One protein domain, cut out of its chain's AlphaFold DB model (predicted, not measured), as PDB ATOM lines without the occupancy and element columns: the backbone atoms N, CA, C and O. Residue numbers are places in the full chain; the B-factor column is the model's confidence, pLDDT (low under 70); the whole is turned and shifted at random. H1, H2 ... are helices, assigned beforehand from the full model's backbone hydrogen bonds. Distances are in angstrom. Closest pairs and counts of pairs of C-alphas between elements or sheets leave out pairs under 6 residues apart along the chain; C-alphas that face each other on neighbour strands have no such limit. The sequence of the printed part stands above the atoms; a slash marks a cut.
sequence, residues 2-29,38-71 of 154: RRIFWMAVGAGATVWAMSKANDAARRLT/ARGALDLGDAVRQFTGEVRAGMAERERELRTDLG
ATOM      1  N   ARG A   2      69.798 153.776  88.898       78.75
ATOM      2  CA  ARG A   2      70.666 154.126  90.056       78.75
ATOM      3  C   ARG A   2      71.375 152.946  90.752       78.75
ATOM      4  O   ARG A   2      72.433 153.123  91.328       78.75
ATOM      5  N   ARG A   3      70.802 151.742  90.692       79.00
ATOM      6  CA  ARG A   3      71.314 150.524  91.349       79.00
ATOM      7  C   ARG A   3      72.547 149.955  90.642       79.00
ATOM      8  O   ARG A   3      73.502 149.562  91.290       79.00
ATOM      9  N   ILE A   4      72.509 149.944  89.310       92.38
ATOM     10  CA  ILE A   4      73.561 149.383  88.452       92.38
ATOM     11  C   ILE A   4      74.786 150.298  88.480       92.38
ATOM     12  O   ILE A   4      75.909 149.818  88.538       92.38
ATOM     13  N   PHE A   5      74.553 151.612  88.549       91.12
ATOM     14  CA  PHE A   5      75.602 152.599  88.776       91.12
ATOM     15  C   PHE A   5      76.388 152.303  90.062       91.12
ATOM     16  O   PHE A   5      77.601 152.145  90.012       91.12
ATOM     17  N   TRP A   6      75.702 152.130  91.197       92.62
ATOM     18  CA  TRP A   6      76.378 151.832  92.464       92.62
ATOM     19  C   TRP A   6      77.086 150.471  92.474       92.62
ATOM     20  O   TRP A   6      78.149 150.347  93.075       92.62
ATOM     21  N   MET A   7      76.560 149.479  91.750       95.12
ATOM     22  CA  MET A   7      77.242 148.193  91.568       95.12
ATOM     23  C   MET A   7      78.509 148.318  90.712       95.12
ATOM     24  O   MET A   7      79.532 147.735  91.058       95.12
ATOM     25  N   ALA A   8      78.478 149.110  89.636       94.38
ATOM     26  CA  ALA A   8      79.641 149.343  88.779       94.38
ATOM     27  C   ALA A   8      80.744 150.119  89.514       94.38
ATOM     28  O   ALA A   8      81.916 149.759  89.422       94.38
ATOM     29  N   VAL A   9      80.364 151.131  90.301       95.06
ATOM     30  CA  VAL A   9      81.297 151.886  91.150       95.06
ATOM     31  C   VAL A   9      81.961 150.966  92.182       95.06
ATOM     32  O   VAL A   9      83.184 150.984  92.317       95.06
ATOM     33  N   GLY A  10      81.191 150.108  92.863       94.00
ATOM     34  CA  GLY A  10      81.735 149.152  93.836       94.00
ATOM     35  C   GLY A  10      82.651 148.093  93.209       94.00
ATOM     36  O   GLY A  10      83.739 147.816  93.724       94.00
ATOM     37  N   ALA A  11      82.249 147.531  92.068       95.19
ATOM     38  CA  ALA A  11      83.053 146.552  91.342       95.19
ATOM     39  C   ALA A  11      84.368 147.167  90.831       95.19
ATOM     40  O   ALA A  11      85.434 146.580  91.017       95.19
ATOM     41  N   GLY A  12      84.310 148.381  90.269       94.94
ATOM     42  CA  GLY A  12      85.490 149.118  89.818       94.94
ATOM     43  C   GLY A  12      86.472 149.408  90.956       94.94
ATOM     44  O   GLY A  12      87.669 149.152  90.813       94.94
ATOM     45  N   ALA A  13      85.971 149.854  92.113       93.12
ATOM     46  CA  ALA A  13      86.801 150.109  93.291       93.12
ATOM     47  C   ALA A  13      87.517 148.841  93.787       93.12
ATOM     48  O   ALA A  13      88.696 148.886  94.143       93.12
ATOM     49  N   THR A  14      86.833 147.696  93.754       90.62
ATOM     50  CA  THR A  14      87.401 146.411  94.183       90.62
ATOM     51  C   THR A  14      88.523 145.942  93.251       90.62
ATOM     52  O   THR A  14      89.597 145.558  93.716       90.62
ATOM     53  N   VAL A  15      88.316 146.012  91.930       93.31
ATOM     54  CA  VAL A  15      89.343 145.624  90.944       93.31
ATOM     55  C   VAL A  15      90.570 146.533  91.041       93.31
ATOM     56  O   VAL A  15      91.702 146.047  90.988       93.31
ATOM     57  N   TRP A  16      90.368 147.836  91.246       90.44
ATOM     58  CA  TRP A  16      91.466 148.783  91.426       90.44
ATOM     59  C   TRP A  16      92.278 148.494  92.693       90.44
ATOM     60  O   TRP A  16      93.507 148.444  92.634       90.44
ATOM     61  N   ALA A  17      91.608 148.216  93.816       90.88
ATOM     62  CA  ALA A  17      92.271 147.823  95.058       90.88
ATOM     63  C   ALA A  17      93.104 146.541  94.877       90.88
ATOM     64  O   ALA A  17      94.261 146.493  95.300       90.88
ATOM     65  N   MET A  18      92.555 145.535  94.185       81.62
ATOM     66  CA  MET A  18      93.254 144.276  93.906       81.62
ATOM     67  C   MET A  18      94.475 144.480  92.994       81.62
ATOM     68  O   MET A  18      95.551 143.938  93.257       81.62
ATOM     69  N   SER A  19      94.348 145.306  91.951       85.31
ATOM     70  CA  SER A  19      95.459 145.653  91.053       85.31
ATOM     71  C   SER A  19      96.569 146.411  91.789       85.31
ATOM     72  O   SER A  19      97.746 146.077  91.637       85.31
ATOM     73  N   LYS A  20      96.203 147.364  92.654       77.62
ATOM     74  CA  LYS A  20      97.152 148.156  93.446       77.62
ATOM     75  C   LYS A  20      97.884 147.311  94.491       77.62
ATOM     76  O   LYS A  20      99.080 147.501  94.702       77.62
ATOM     77  N   ALA A  21      97.190 146.356  95.109       79.50
ATOM     78  CA  ALA A  21      97.778 145.421  96.063       79.50
ATOM     79  C   ALA A  21      98.792 144.479  95.393       79.50
ATOM     80  O   ALA A  21      99.860 144.243  95.951       79.50
ATOM     81  N   ASN A  22      98.505 143.992  94.182       75.69
ATOM     82  CA  ASN A  22      99.441 143.163  93.418       75.69
ATOM     83  C   ASN A  22     100.703 143.947  92.995       75.69
ATOM     84  O   ASN A  22     101.802 143.397  93.041       75.69
ATOM     85  N   ASP A  23     100.574 145.234  92.662       70.06
ATOM     86  CA  ASP A  23     101.723 146.115  92.390       70.06
ATOM     87  C   ASP A  23     102.552 146.417  93.645       70.06
ATOM     88  O   ASP A  23     103.784 146.434  93.589       70.06
ATOM     89  N   ALA A  24     101.895 146.633  94.786       65.56
ATOM     90  CA  ALA A  24     102.571 146.829  96.064       65.56
ATOM     91  C   ALA A  24     103.303 145.550  96.506       65.56
ATOM     92  O   ALA A  24     104.470 145.611  96.883       65.56
ATOM     93  N   ALA A  25     102.659 144.387  96.379       65.19
ATOM     94  CA  ALA A  25     103.233 143.092  96.736       65.19
ATOM     95  C   ALA A  25     104.464 142.746  95.885       65.19
ATOM     96  O   ALA A  25     105.478 142.313  96.425       65.19
ATOM     97  N   ARG A  26     104.428 143.022  94.574       63.53
ATOM     98  CA  ARG A  26     105.583 142.808  93.679       63.53
ATOM     99  C   ARG A  26     106.763 143.737  93.972       63.53
ATOM    100  O   ARG A  26     107.876 143.433  93.557       63.53
ATOM    101  N   ARG A  27     106.544 144.845  94.688       59.38
ATOM    102  CA  ARG A  27     107.587 145.807  95.083       59.38
ATOM    103  C   ARG A  27     108.091 145.623  96.522       59.38
ATOM    104  O   ARG A  27     109.087 146.246  96.874       59.38
ATOM    105  N   LEU A  28     107.442 144.794  97.351       56.69
ATOM    106  CA  LEU A  28     107.676 144.746  98.808       56.69
ATOM    107  C   LEU A  28     108.270 143.444  99.372       56.69
ATOM    108  O   LEU A  28     108.376 143.300 100.586       56.69
ATOM    109  N   THR A  29     108.788 142.540  98.549       56.91
ATOM    110  CA  THR A  29     109.646 141.429  99.014       56.91
ATOM    111  C   THR A  29     110.873 141.361  98.108       56.91
ATOM    112  O   THR A  29     110.652 141.174  96.912       56.91
ATOM    113  N   ALA A  38     107.421 152.964 108.662       60.47
ATOM    114  CA  ALA A  38     107.132 154.251 109.296       60.47
ATOM    115  C   ALA A  38     107.070 155.418 108.291       60.47
ATOM    116  O   ALA A  38     106.195 156.271 108.402       60.47
ATOM    117  N   ARG A  39     107.955 155.447 107.283       61.12
ATOM    118  CA  ARG A  39     107.936 156.481 106.225       61.12
ATOM    119  C   ARG A  39     106.815 156.240 105.219       61.12
ATOM    120  O   ARG A  39     106.082 157.162 104.903       61.12
ATOM    121  N   GLY A  40     106.602 154.984 104.832       64.25
ATOM    122  CA  GLY A  40     105.507 154.603 103.944       64.25
ATOM    123  C   GLY A  40     104.128 154.921 104.523       64.25
ATOM    124  O   GLY A  40     103.239 155.297 103.772       64.25
ATOM    125  N   ALA A  41     103.946 154.832 105.845       67.50
ATOM    126  CA  ALA A  41     102.697 155.233 106.492       67.50
ATOM    127  C   ALA A  41     102.469 156.757 106.469       67.50
ATOM    128  O   ALA A  41     101.334 157.190 106.280       67.50
ATOM    129  N   LEU A  42     103.526 157.562 106.633       75.88
ATOM    130  CA  LEU A  42     103.442 159.024 106.555       75.88
ATOM    131  C   LEU A  42     103.167 159.491 105.121       75.88
ATOM    132  O   LEU A  42     102.219 160.241 104.904       75.88
ATOM    133  N   ASP A  43     103.903 158.960 104.143       73.81
ATOM    134  CA  ASP A  43     103.709 159.287 102.724       73.81
ATOM    135  C   ASP A  43     102.318 158.851 102.229       73.81
ATOM    136  O   ASP A  43     101.651 159.569 101.478       73.81
ATOM    137  N   LEU A  44     101.833 157.688 102.681       79.81
ATOM    138  CA  LEU A  44     100.475 157.226 102.388       79.81
ATOM    139  C   LEU A  44      99.421 158.115 103.063       79.81
ATOM    140  O   LEU A  44      98.395 158.410 102.454       79.81
ATOM    141  N   GLY A  45      99.671 158.558 104.298       84.44
ATOM    142  CA  GLY A  45      98.801 159.484 105.023       84.44
ATOM    143  C   GLY A  45      98.655 160.829 104.311       84.44
ATOM    144  O   GLY A  45      97.531 161.309 104.135       84.44
ATOM    145  N   ASP A  46      99.761 161.396 103.829       83.88
ATOM    146  CA  ASP A  46      99.751 162.643 103.059       83.88
ATOM    147  C   ASP A  46      99.059 162.476 101.701       83.88
ATOM    148  O   ASP A  46      98.234 163.314 101.326       83.88
ATOM    149  N   ALA A  47      99.287 161.361 101.003       83.31
ATOM    150  CA  ALA A  47      98.592 161.061  99.751       83.31
ATOM    151  C   ALA A  47      97.069 160.928  99.943       83.31
ATOM    152  O   ALA A  47      96.288 161.460  99.151       83.31
ATOM    153  N   VAL A  48      96.630 160.262 101.016       86.44
ATOM    154  CA  VAL A  48      95.204 160.151 101.367       86.44
ATOM    155  C   VAL A  48      94.625 161.527 101.691       86.44
ATOM    156  O   VAL A  48      93.536 161.863 101.222       86.44
ATOM    157  N   ARG A  49      95.349 162.354 102.449       87.56
ATOM    158  CA  ARG A  49      94.902 163.703 102.803       87.56
ATOM    159  C   ARG A  49      94.750 164.591 101.567       87.56
ATOM    160  O   ARG A  49      93.705 165.226 101.417       87.56
ATOM    161  N   GLN A  50      95.722 164.568 100.659       87.25
ATOM    162  CA  GLN A  50      95.668 165.297  99.391       87.25
ATOM    163  C   GLN A  50      94.483 164.839  98.529       87.25
ATOM    164  O   GLN A  50      93.683 165.666  98.094       87.25
ATOM    165  N   PHE A  51      94.287 163.527  98.386       83.00
ATOM    166  CA  PHE A  51      93.158 162.963  97.647       83.00
ATOM    167  C   PHE A  51      91.804 163.383  98.235       83.00
ATOM    168  O   PHE A  51      90.902 163.783  97.501       83.00
ATOM    169  N   THR A  52      91.642 163.358  99.563       88.62
ATOM    170  CA  THR A  52      90.392 163.835 100.184       88.62
ATOM    171  C   THR A  52      90.146 165.327  99.952       88.62
ATOM    172  O   THR A  52      88.992 165.738  99.807       88.62
ATOM    173  N   GLY A  53      91.210 166.134  99.880       88.44
ATOM    174  CA  GLY A  53      91.135 167.550  99.526       88.44
ATOM    175  C   GLY A  53      90.677 167.759  98.084       88.44
ATOM    176  O   GLY A  53      89.750 168.531  97.844       88.44
ATOM    177  N   GLU A  54      91.257 167.015  97.145       81.62
ATOM    178  CA  GLU A  54      90.899 167.054  95.723       81.62
ATOM    179  C   GLU A  54      89.465 166.576  95.473       81.62
ATOM    180  O   GLU A  54      88.718 167.218  94.736       81.62
ATOM    181  N   VAL A  55      89.029 165.512  96.154       80.62
ATOM    182  CA  VAL A  55      87.637 165.040  96.095       80.62
ATOM    183  C   VAL A  55      86.683 166.096  96.649       80.62
ATOM    184  O   VAL A  55      85.662 166.378  96.027       80.62
ATOM    185  N   ARG A  56      87.000 166.730  97.785       79.88
ATOM    186  CA  ARG A  56      86.169 167.808  98.344       79.88
ATOM    187  C   ARG A  56      86.097 169.012  97.401       79.88
ATOM    188  O   ARG A  56      85.014 169.564  97.225       79.88
ATOM    189  N   ALA A  57      87.215 169.398  96.792       80.00
ATOM    190  CA  ALA A  57      87.264 170.487  95.822       80.00
ATOM    191  C   ALA A  57      86.449 170.161  94.556       80.00
ATOM    192  O   ALA A  57      85.668 170.992  94.101       80.00
ATOM    193  N   GLY A  58      86.548 168.933  94.039       72.50
ATOM    194  CA  GLY A  58      85.764 168.475  92.888       72.50
ATOM    195  C   GLY A  58      84.265 168.341  93.180       72.50
ATOM    196  O   GLY A  58      83.438 168.630  92.316       72.50
ATOM    197  N   MET A  59      83.896 167.961  94.408       68.88
ATOM    198  CA  MET A  59      82.496 167.916  94.844       68.88
ATOM    199  C   MET A  59      81.907 169.321  94.998       68.88
ATOM    200  O   MET A  59      80.757 169.515  94.619       68.88
ATOM    201  N   ALA A  60      82.689 170.303  95.463       63.41
ATOM    202  CA  ALA A  60      82.253 171.699  95.566       63.41
ATOM    203  C   ALA A  60      81.943 172.332  94.196       63.41
ATOM    204  O   ALA A  60      81.055 173.176  94.095       63.41
ATOM    205  N   GLU A  61      82.634 171.898  93.139       59.62
ATOM    206  CA  GLU A  61      82.365 172.359  91.774       59.62
ATOM    207  C   GLU A  61      81.080 171.736  91.201       59.62
ATOM    208  O   GLU A  61      80.265 172.425  90.593       59.62
ATOM    209  N   ARG A  62      80.821 170.453  91.491       62.75
ATOM    210  CA  ARG A  62      79.589 169.757  91.074       62.75
ATOM    211  C   ARG A  62      78.353 170.139  91.888       62.75
ATOM    212  O   ARG A  62      77.239 170.072  91.377       62.75
ATOM    213  N   GLU A  63      78.519 170.562  93.138       55.88
ATOM    214  CA  GLU A  63      77.406 171.011  93.981       55.88
ATOM    215  C   GLU A  63      76.781 172.320  93.481       55.88
ATOM    216  O   GLU A  63      75.590 172.529  93.693       55.88
ATOM    217  N   ARG A  64      77.535 173.184  92.783       57.53
ATOM    218  CA  ARG A  64      76.987 174.414  92.174       57.53
ATOM    219  C   ARG A  64      76.036 174.116  91.017       57.53
ATOM    220  O   ARG A  64      75.002 174.772  90.894       57.53
ATOM    221  N   GLU A  65      76.350 173.096  90.222       55.50
ATOM    222  CA  GLU A  65      75.499 172.652  89.113       55.50
ATOM    223  C   GLU A  65      74.205 172.002  89.640       55.50
ATOM    224  O   GLU A  65      73.120 172.327  89.164       55.50
ATOM    225  N   LEU A  66      74.280 171.168  90.690       56.41
ATOM    226  CA  LEU A  66      73.093 170.514  91.268       56.41
ATOM    227  C   LEU A  66      72.262 171.400  92.217       56.41
ATOM    228  O   LEU A  66      71.072 171.138  92.382       56.41
ATOM    229  N   ARG A  67      72.841 172.423  92.861       55.88
ATOM    230  CA  ARG A  67      72.109 173.329  93.773       55.88
ATOM    231  C   ARG A  67      71.071 174.177  93.032       55.88
ATOM    232  O   ARG A  67      69.967 174.346  93.545       55.88
ATOM    233  N   THR A  68      71.405 174.597  91.812       55.97
ATOM    234  CA  THR A  68      70.502 175.301  90.890       55.97
ATOM    235  C   THR A  68      69.322 174.412  90.476       55.97
ATOM    236  O   THR A  68      68.177 174.854  90.508       55.97
ATOM    237  N   ASP A  69      69.580 173.131  90.184       56.97
ATOM    238  CA  ASP A  69      68.545 172.163  89.786       56.97
ATOM    239  C   ASP A  69      67.661 171.677  90.957       56.97
ATOM    240  O   ASP A  69      66.516 171.280  90.740       56.97
ATOM    241  N   LEU A  70      68.154 171.703  92.206       58.34
ATOM    242  CA  LEU A  70      67.396 171.272  93.398       58.34
ATOM    243  C   LEU A  70      66.619 172.394  94.118       58.34
ATOM    244  O   LEU A  70      65.896 172.097  95.071       58.34
ATOM    245  N   GLY A  71      66.753 173.663  93.711       54.50
ATOM    246  CA  GLY A  71      65.980 174.787  94.271       54.50
ATOM    247  C   GLY A  71      66.224 175.079  95.762       54.50
ATOM    248  O   GLY A  71      65.356 175.634  96.442       54.50
TER     249      GLY A  71
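What this domain is: This is residues 2 to 29 and 38 to 71 of the 154 residues of an uncharacterized protein of Streptacidiphilus bronchialis (UniProt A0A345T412). Two long helices run in roughly opposite directions, with a gap between them that leaves the middle empty. H1 and then H2 make up the printed part almost entirely, and each stands free of the other. The printed part has 62 residues with two named helices and no named strand, in the class all helix. It is extended, with a radius of gyration of the C-alphas of 16.8 A, and flat, spanning 55 by 29 by 11 A.

Where its parts are: H1, residues 2 to 27, begins at C-alpha 2 (70.666, 154.126, 90.056) and is 38.2 A long from first to last C-alpha. H2, residues 38 to 70, is 46.1 A long and ends at C-alpha 70 (67.396, 171.272, 93.398).

How they stand to each other: H1 and H2 are apart, with no C-alpha of the one within 8 A of the other. H2 has a kink of 37 degrees near Arg 64. Every O i to N i+4 pair in H1 is within hydrogen-bond range, and 25 of 29 in H2.

The domain as a whole: The C-alphas farthest apart, of Thr 29 and Gly 71, are 55.2 A apart. Residues 30 to 37 are not printed; C-alphas 29 and 38 are 16.6 A apart across this cut. pLDDT is under 70 in residues 24 to 29, 38 to 41 and 59 to 71.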